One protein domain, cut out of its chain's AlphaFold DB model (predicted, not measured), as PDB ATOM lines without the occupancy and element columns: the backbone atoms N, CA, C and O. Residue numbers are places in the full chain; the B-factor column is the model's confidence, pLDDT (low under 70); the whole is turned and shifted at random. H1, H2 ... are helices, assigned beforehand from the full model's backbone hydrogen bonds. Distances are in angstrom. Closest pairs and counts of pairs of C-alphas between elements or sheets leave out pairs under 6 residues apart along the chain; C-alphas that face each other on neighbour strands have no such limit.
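Overview. This is residues 12 to 74 of the 647 residues of an uncharacterized protein of Ophiocordyceps australis (UniProt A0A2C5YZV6). The longest helix, H1, is one arm of a loose, open U; H3 is the other arm, running back with no contact to H1, and the short H2 lies between them along the chain at the closed end of the U. Tiny H4 makes a hook at the far end of H3. The printed part has 63 residues with four named helices, in the order H1, H2, H3, H4, and no named strand; the class is all helix. The whole is loose, with a radius of gyration of the C-alphas of 15.2 A, and only just flat, spanning 43 by 37 by 21 A.

Along the chain. Find C-alpha 12 at (-10.338, -22.219, -68.366); from there H1, residues 12 to 31, runs 27.4 A to C-alpha 31 at (-27.094, -4.309, -80.605). Next look at H2, residues 40 to 47. H3, residues 53 to 68, covers 22.5 A, and H4, residues 70 to 73, ends at C-alpha 73 at (-37.307, -38.720, -71.800).

Arrangement. Start from H1, which is apart from H2, H3 and H4. H2 is apart from H3 and H4 too. H3 and H4 are close but not clearly touching; look at their closest C-alphas, those of Ala 66 and Leu 73, 7.4 A apart. In H1 and H3 each O i to N i+4 pair is within hydrogen-bond range, in H2 3 of 4 are, and H4 is too short for such a pair.

Size, cuts and confidence. The two C-alphas farthest apart, those of Lys 12 and Arg 49, are 43.2 A apart. Residues 12 to 27, in H1, and residues 60 to 74 are among those that stand free. The printed part has no cut; the link from H1 to H2 is short, and those from H2 to H3 and H3 to H4 are tight. The mean pLDDT of the printed part is 77.7, and 11 residues are under 70, among them 12 to 14 and 47 to 48.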
ATOM      1  N   LYS A  12     -10.572 -23.476 -67.633       67.75
ATOM      2  CA  LYS A  12     -10.338 -22.219 -68.366       67.75
ATOM      3  C   LYS A  12     -11.134 -22.178 -69.677       67.75
ATOM      4  O   LYS A  12     -11.808 -21.186 -69.928       67.75
ATOM      5  N   SER A  13     -11.117 -23.260 -70.461       68.06
ATOM      6  CA  SER A  13     -11.878 -23.375 -71.717       68.06
ATOM      7  C   SER A  13     -13.389 -23.311 -71.470       68.06
ATOM      8  O   SER A  13     -14.069 -22.478 -72.063       68.06
ATOM      9  N   ARG A  14     -13.918 -24.072 -70.499       65.56
ATOM     10  CA  ARG A  14     -15.345 -24.018 -70.128       65.56
ATOM     11  C   ARG A  14     -15.761 -22.634 -69.607       65.56
ATOM     12  O   ARG A  14     -16.845 -22.163 -69.944       65.56
ATOM     13  N   ARG A  15     -14.909 -21.946 -68.834       71.75
ATOM     14  CA  ARG A  15     -15.155 -20.555 -68.407       71.75
ATOM     15  C   ARG A  15     -15.170 -19.596 -69.600       71.75
ATOM     16  O   ARG A  15     -16.040 -18.734 -69.648       71.75
ATOM     17  N   LEU A  16     -14.264 -19.765 -70.566       80.12
ATOM     18  CA  LEU A  16     -14.227 -18.958 -71.788       80.12
ATOM     19  C   LEU A  16     -15.446 -19.216 -72.689       80.12
ATOM     20  O   LEU A  16     -15.993 -18.270 -73.237       80.12
ATOM     21  N   GLN A  17     -15.926 -20.461 -72.779       75.12
ATOM     22  CA  GLN A  17     -17.168 -20.811 -73.479       75.12
ATOM     23  C   GLN A  17     -18.390 -20.148 -72.832       75.12
ATOM     24  O   GLN A  17     -19.175 -19.517 -73.532       75.12
ATOM     25  N   VAL A  18     -18.537 -20.227 -71.502       77.25
ATOM     26  CA  VAL A  18     -19.644 -19.558 -70.793       77.25
ATOM     27  C   VAL A  18     -19.559 -18.038 -70.957       77.25
ATOM     28  O   VAL A  18     -20.565 -17.416 -71.282       77.25
ATOM     29  N   LEU A  19     -18.373 -17.438 -70.807       84.06
ATOM     30  CA  LEU A  19     -18.177 -16.002 -71.033       84.06
ATOM     31  C   LEU A  19     -18.447 -15.601 -72.489       84.06
ATOM     32  O   LEU A  19     -19.066 -14.569 -72.709       84.06
ATOM     33  N   GLY A  20     -18.050 -16.412 -73.470       89.19
ATOM     34  CA  GLY A  20     -18.309 -16.175 -74.891       89.19
ATOM     35  C   GLY A  20     -19.796 -16.258 -75.239       89.19
ATOM     36  O   GLY A  20     -20.305 -15.383 -75.930       89.19
ATOM     37  N   VAL A  21     -20.517 -17.245 -74.699       85.12
ATOM     38  CA  VAL A  21     -21.977 -17.367 -74.848       85.12
ATOM     39  C   VAL A  21     -22.697 -16.198 -74.168       85.12
ATOM     40  O   VAL A  21     -23.579 -15.593 -74.774       85.12
ATOM     41  N   VAL A  22     -22.304 -15.826 -72.945       85.81
ATOM     42  CA  VAL A  22     -22.876 -14.669 -72.232       85.81
ATOM     43  C   VAL A  22     -22.576 -13.361 -72.967       85.81
ATOM     44  O   VAL A  22     -23.485 -12.558 -73.142       85.81
ATOM     45  N   ALA A  23     -21.350 -13.151 -73.452       88.69
ATOM     46  CA  ALA A  23     -20.972 -11.961 -74.212       88.69
ATOM     47  C   ALA A  23     -21.692 -11.886 -75.567       88.69
ATOM     48  O   ALA A  23     -22.167 -10.817 -75.939       88.69
ATOM     49  N   PHE A  24     -21.842 -13.013 -76.272       87.69
ATOM     50  CA  PHE A  24     -22.616 -13.099 -77.511       87.69
ATOM     51  C   PHE A  24     -24.084 -12.718 -77.282       87.69
ATOM     52  O   PHE A  24     -24.607 -11.855 -77.987       87.69
ATOM     53  N   TRP A  25     -24.741 -13.291 -76.267       81.31
ATOM     54  CA  TRP A  25     -26.135 -12.957 -75.962       81.31
ATOM     55  C   TRP A  25     -26.303 -11.549 -75.379       81.31
ATOM     56  O   TRP A  25     -27.281 -10.887 -75.707       81.31
ATOM     57  N   ALA A  26     -25.350 -11.037 -74.596       85.19
ATOM     58  CA  ALA A  26     -25.363  -9.652 -74.117       85.19
ATOM     59  C   ALA A  26     -25.182  -8.647 -75.269       85.19
ATOM     60  O   ALA A  26     -25.935  -7.681 -75.369       85.19
ATOM     61  N   PHE A  27     -24.253  -8.906 -76.195       86.06
ATOM     62  CA  PHE A  27     -24.088  -8.118 -77.418       86.06
ATOM     63  C   PHE A  27     -25.330  -8.202 -78.316       86.06
ATOM     64  O   PHE A  27     -25.749  -7.193 -78.883       86.06
ATOM     65  N   TYR A  28     -25.975  -9.370 -78.393       80.69
ATOM     66  CA  TYR A  28     -27.246  -9.540 -79.095       80.69
ATOM     67  C   TYR A  28     -28.397  -8.767 -78.430       80.69
ATOM     68  O   TYR A  28     -29.207  -8.170 -79.131       80.69
ATOM     69  N   LEU A  29     -28.462  -8.712 -77.098       80.19
ATOM     70  CA  LEU A  29     -29.449  -7.901 -76.372       80.19
ATOM     71  C   LEU A  29     -29.187  -6.391 -76.511       80.19
ATOM     72  O   LEU A  29     -30.137  -5.612 -76.530       80.19
ATOM     73  N   PHE A  30     -27.922  -5.979 -76.636       82.56
ATOM     74  CA  PHE A  30     -27.524  -4.572 -76.756       82.56
ATOM     75  C   PHE A  30     -27.651  -4.015 -78.185       82.56
ATOM     76  O   PHE A  30     -28.176  -2.920 -78.377       82.56
ATOM     77  N   LYS A  31     -27.171  -4.754 -79.197       81.44
ATOM     78  CA  LYS A  31     -27.094  -4.309 -80.605       81.44
ATOM     79  C   LYS A  31     -28.057  -5.052 -81.546       81.44
ATOM     80  O   LYS A  31     -28.216  -4.662 -82.703       81.44
ATOM     81  N   GLY A  32     -28.693  -6.129 -81.089       75.12
ATOM     82  CA  GLY A  32     -29.691  -6.861 -81.867       75.12
ATOM     83  C   GLY A  32     -31.008  -6.097 -82.015       75.12
ATOM     84  O   GLY A  32     -31.321  -5.154 -81.291       75.12
ATOM     85  N   ASN A  33     -31.813  -6.510 -82.992       74.12
ATOM     86  CA  ASN A  33     -33.117  -5.900 -83.223       74.12
ATOM     87  C   ASN A  33     -34.076  -6.267 -82.075       74.12
ATOM     88  O   ASN A  33     -34.265  -7.454 -81.813       74.12
ATOM     89  N   LYS A  34     -34.733  -5.275 -81.454       68.94
ATOM     90  CA  LYS A  34     -35.656  -5.456 -80.309       68.94
ATOM     91  C   LYS A  34     -36.755  -6.513 -80.533       68.94
ATOM     92  O   LYS A  34     -37.253  -7.081 -79.572       68.94
ATOM     93  N   ASN A  35     -37.110  -6.801 -81.788       68.25
ATOM     94  CA  ASN A  35     -38.114  -7.805 -82.160       68.25
ATOM     95  C   ASN A  35     -37.529  -9.214 -82.432       68.25
ATOM     96  O   ASN A  35     -38.236 -10.089 -82.931       68.25
ATOM     97  N   GLY A  36     -36.238  -9.444 -82.178       73.50
ATOM     98  CA  GLY A  36     -35.548 -10.712 -82.440       73.50
ATOM     99  C   GLY A  36     -35.146 -10.936 -83.912       73.50
ATOM    100  O   GLY A  36     -35.199 -10.011 -84.740       73.50
ATOM    101  N   PRO A  37     -34.715 -12.159 -84.279       79.25
ATOM    102  CA  PRO A  37     -34.230 -12.476 -85.622       79.25
ATOM    103  C   PRO A  37     -35.394 -12.682 -86.615       79.25
ATOM    104  O   PRO A  37     -36.494 -13.066 -86.211       79.25
ATOM    105  N   PRO A  38     -35.190 -12.425 -87.923       69.88
ATOM    106  CA  PRO A  38     -36.281 -12.223 -88.883       69.88
ATOM    107  C   PRO A  38     -37.257 -13.400 -89.044       69.88
ATOM    108  O   PRO A  38     -38.451 -13.152 -89.201       69.88
ATOM    109  N   GLY A  39     -36.802 -14.654 -88.938       70.81
ATOM    110  CA  GLY A  39     -37.695 -15.822 -88.941       70.81
ATOM    111  C   GLY A  39     -38.570 -15.901 -87.682       70.81
ATOM    112  O   GLY A  39     -39.798 -15.979 -87.764       70.81
ATOM    113  N   ILE A  40     -37.951 -15.778 -86.502       69.94
ATOM    114  CA  ILE A  40     -38.641 -15.869 -85.205       69.94
ATOM    115  C   ILE A  40     -39.638 -14.709 -85.013       69.94
ATOM    116  O   ILE A  40     -40.660 -14.903 -84.363       69.94
ATOM    117  N   ARG A  41     -39.455 -13.546 -85.664       72.25
ATOM    118  CA  ARG A  41     -40.432 -12.427 -85.662       72.25
ATOM    119  C   ARG A  41     -41.849 -12.803 -86.099       72.25
ATOM    120  O   ARG A  41     -42.780 -12.064 -85.770       72.25
ATOM    121  N   ARG A  42     -42.041 -13.862 -86.898       69.88
ATOM    122  CA  ARG A  42     -43.387 -14.343 -87.271       69.88
ATOM    123  C   ARG A  42     -43.993 -15.172 -86.136       69.88
ATOM    124  O   ARG A  42     -45.083 -14.856 -85.674       69.88
ATOM    125  N   LEU A  43     -43.237 -16.147 -85.630       68.25
ATOM    126  CA  LEU A  43     -43.631 -17.013 -84.513       68.25
ATOM    127  C   LEU A  43     -43.884 -16.213 -83.222       68.25
ATOM    128  O   LEU A  43     -44.916 -16.379 -82.583       68.25
ATOM    129  N   SER A  44     -42.990 -15.280 -82.888       70.69
ATOM    130  CA  SER A  44     -43.101 -14.393 -81.724       70.69
ATOM    131  C   SER A  44     -44.397 -13.575 -81.743       70.69
ATOM    132  O   SER A  44     -45.122 -13.599 -80.757       70.69
ATOM    133  N   ARG A  45     -44.759 -12.948 -82.875       71.44
ATOM    134  CA  ARG A  45     -46.021 -12.190 -83.015       71.44
ATOM    135  C   ARG A  45     -47.284 -13.058 -82.986       71.44
ATOM    136  O   ARG A  45     -48.359 -12.538 -82.694       71.44
ATOM    137  N   ALA A  46     -47.176 -14.352 -83.290       71.00
ATOM    138  CA  ALA A  46     -48.280 -15.300 -83.141       71.00
ATOM    139  C   ALA A  46     -48.441 -15.748 -81.676       71.00
ATOM    140  O   ALA A  46     -49.552 -15.733 -81.147       71.00
ATOM    141  N   LEU A  47     -47.335 -16.083 -81.000       69.19
ATOM    142  CA  LEU A  47     -47.332 -16.499 -79.594       69.19
ATOM    143  C   LEU A  47     -47.668 -15.342 -78.642       69.19
ATOM    144  O   LEU A  47     -48.455 -15.539 -77.723       69.19
ATOM    145  N   SER A  48     -47.159 -14.128 -78.874       69.69
ATOM    146  CA  SER A  48     -47.390 -12.965 -77.996       69.69
ATOM    147  C   SER A  48     -48.843 -12.473 -77.972       69.69
ATOM    148  O   SER A  48     -49.188 -11.631 -77.153       69.69
ATOM    149  N   ARG A  49     -49.693 -12.974 -78.880       70.19
ATOM    150  CA  ARG A  49     -51.148 -12.743 -78.899       70.19
ATOM    151  C   ARG A  49     -51.949 -13.841 -78.183       70.19
ATOM    152  O   ARG A  49     -53.166 -13.721 -78.094       70.19
ATOM    153  N   ARG A  50     -51.302 -14.924 -77.735       73.88
ATOM    154  CA  ARG A  50     -51.954 -16.114 -77.149       73.88
ATOM    155  C   ARG A  50     -51.341 -16.600 -75.832       73.88
ATOM    156  O   ARG A  50     -52.013 -17.329 -75.114       73.88
ATOM    157  N   LEU A  51     -50.098 -16.232 -75.526       80.12
ATOM    158  CA  LEU A  51     -49.383 -16.640 -74.317       80.12
ATOM    159  C   LEU A  51     -49.035 -15.430 -73.450       80.12
ATOM    160  O   LEU A  51     -48.511 -14.431 -73.942       80.12
ATOM    161  N   THR A  52     -49.268 -15.549 -72.146       84.19
ATOM    162  CA  THR A  52     -48.862 -14.541 -71.161       84.19
ATOM    163  C   THR A  52     -47.357 -14.601 -70.867       84.19
ATOM    164  O   THR A  52     -46.669 -15.588 -71.154       84.19
ATOM    165  N   VAL A  53     -46.828 -13.549 -70.232       80.19
ATOM    166  CA  VAL A  53     -45.433 -13.514 -69.752       80.19
ATOM    167  C   VAL A  53     -45.162 -14.662 -68.768       80.19
ATOM    168  O   VAL A  53     -44.130 -15.321 -68.850       80.19
ATOM    169  N   TRP A  54     -46.126 -14.988 -67.901       74.81
ATOM    170  CA  TRP A  54     -46.023 -16.141 -67.000       74.81
ATOM    171  C   TRP A  54     -45.960 -17.477 -67.756       74.81
ATOM    172  O   TRP A  54     -45.088 -18.300 -67.485       74.81
ATOM    173  N   GLN A  55     -46.824 -17.678 -68.756       81.62
ATOM    174  CA  GLN A  55     -46.823 -18.903 -69.562       81.62
ATOM    175  C   GLN A  55     -45.529 -19.067 -70.371       81.62
ATOM    176  O   GLN A  55     -45.047 -20.185 -70.515       81.62
ATOM    177  N   THR A  56     -44.925 -17.981 -70.863       82.81
ATOM    178  CA  THR A  56     -43.635 -18.054 -71.580       82.81
ATOM    179  C   THR A  56     -42.448 -18.317 -70.648       82.81
ATOM    180  O   THR A  56     -41.558 -19.083 -71.022       82.81
ATOM    181  N   VAL A  57     -42.455 -17.805 -69.411       82.25
ATOM    182  CA  VAL A  57     -41.481 -18.200 -68.370       82.25
ATOM    183  C   VAL A  57     -41.640 -19.679 -68.002       82.25
ATOM    184  O   VAL A  57     -40.658 -20.421 -67.988       82.25
ATOM    185  N   LEU A  58     -42.869 -20.152 -67.779       85.31
ATOM    186  CA  LEU A  58     -43.124 -21.548 -67.415       85.31
ATOM    187  C   LEU A  58     -42.763 -22.511 -68.560       85.31
ATOM    188  O   LEU A  58     -42.096 -23.515 -68.322       85.31
ATOM    189  N   MET A  59     -43.106 -22.178 -69.809       84.06
ATOM    190  CA  MET A  59     -42.728 -22.962 -70.992       84.06
ATOM    191  C   MET A  59     -41.216 -22.974 -71.247       84.06
ATOM    192  O   MET A  59     -40.687 -23.999 -71.668       84.06
ATOM    193  N   THR A  60     -40.492 -21.881 -70.976       85.88
ATOM    194  CA  THR A  60     -39.023 -21.871 -71.127       85.88
ATOM    195  C   THR A  60     -38.323 -22.657 -70.021       85.88
ATOM    196  O   THR A  60     -37.380 -23.390 -70.317       85.88
ATOM    197  N   MET A  61     -38.814 -22.612 -68.777       81.31
ATOM    198  CA  MET A  61     -38.344 -23.505 -67.708       81.31
ATOM    199  C   MET A  61     -38.636 -24.981 -68.024       81.31
ATOM    200  O   MET A  61     -37.749 -25.822 -67.879       81.31
ATOM    201  N   LEU A  62     -39.842 -25.294 -68.515       86.50
ATOM    202  CA  LEU A  62     -40.231 -26.648 -68.919       86.50
ATOM    203  C   LEU A  62     -39.378 -27.162 -70.088       86.50
ATOM    204  O   LEU A  62     -38.902 -28.293 -70.038       86.50
ATOM    205  N   TYR A  63     -39.116 -26.327 -71.100       88.50
ATOM    206  CA  TYR A  63     -38.219 -26.660 -72.209       88.50
ATOM    207  C   TYR A  63     -36.787 -26.926 -71.731       88.50
ATOM    208  O   TYR A  63     -36.201 -27.933 -72.115       88.50
ATOM    209  N   LEU A  64     -36.226 -26.078 -70.861       86.56
ATOM    210  CA  LEU A  64     -34.880 -26.290 -70.313       86.56
ATOM    211  C   LEU A  64     -34.800 -27.563 -69.457       86.56
ATOM    212  O   LEU A  64     -33.785 -28.260 -69.494       86.56
ATOM    213  N   TYR A  65     -35.866 -27.904 -68.729       80.56
ATOM    214  CA  TYR A  65     -35.960 -29.165 -67.996       80.56
ATOM    215  C   TYR A  65     -36.053 -30.373 -68.941       80.56
ATOM    216  O   TYR A  65     -35.307 -31.334 -68.772       80.56
ATOM    217  N   ALA A  66     -36.909 -30.320 -69.964       79.31
ATOM    218  CA  ALA A  66     -37.053 -31.390 -70.951       79.31
ATOM    219  C   ALA A  66     -35.769 -31.598 -71.775       79.31
ATOM    220  O   ALA A  66     -35.351 -32.732 -71.974       79.31
ATOM    221  N   ALA A  67     -35.098 -30.518 -72.187       83.31
ATOM    222  CA  ALA A  67     -33.829 -30.569 -72.909       83.31
ATOM    223  C   ALA A  67     -32.684 -31.118 -72.040       83.31
ATOM    224  O   ALA A  67     -31.881 -31.914 -72.520       83.31
ATOM    225  N   ARG A  68     -32.625 -30.751 -70.748       77.38
ATOM    226  CA  ARG A  68     -31.655 -31.324 -69.797       77.38
ATOM    227  C   ARG A  68     -31.863 -32.829 -69.603       77.38
ATOM    228  O   ARG A  68     -30.885 -33.557 -69.520       77.38
ATOM    229  N   ASN A  69     -33.115 -33.273 -69.512       72.38
ATOM    230  CA  ASN A  69     -33.478 -34.671 -69.263       72.38
ATOM    231  C   ASN A  69     -33.826 -35.432 -70.560       72.38
ATOM    232  O   ASN A  69     -34.504 -36.456 -70.507       72.38
ATOM    233  N   PHE A  70     -33.392 -34.942 -71.728       78.56
ATOM    234  CA  PHE A  70     -33.801 -35.468 -73.037       78.56
ATOM    235  C   PHE A  70     -33.408 -36.939 -73.230       78.56
ATOM    236  O   PHE A  70     -34.208 -37.730 -73.724       78.56
ATOM    237  N   SER A  71     -32.216 -37.331 -72.772       73.75
ATOM    238  CA  SER A  71     -31.771 -38.730 -72.757       73.75
ATOM    239  C   SER A  71     -32.739 -39.628 -71.986       73.75
ATOM    240  O   SER A  71     -33.112 -40.691 -72.471       73.75
ATOM    241  N   THR A  72     -33.193 -39.186 -70.816       70.25
ATOM    242  CA  THR A  72     -34.135 -39.920 -69.962       70.25
ATOM    243  C   THR A  72     -35.537 -39.957 -70.574       70.25
ATOM    244  O   THR A  72     -36.184 -40.997 -70.561       70.25
ATOM    245  N   LEU A  73     -35.988 -38.846 -71.169       73.38
ATOM    246  CA  LEU A  73     -37.307 -38.720 -71.800       73.38
ATOM    247  C   LEU A  73     -37.460 -39.582 -73.066       73.38
ATOM    248  O   LEU A  73     -38.557 -40.052 -73.350       73.38
ATOM    249  N   VAL A  74     -36.373 -39.788 -73.817       81.50
ATOM    250  CA  VAL A  74     -36.350 -40.575 -75.068       81.50
ATOM    251  C   VAL A  74     -35.849 -42.015 -74.834       81.50
ATOM    252  O   VAL A  74     -35.733 -42.793 -75.773       81.50
TER     253      VAL A  74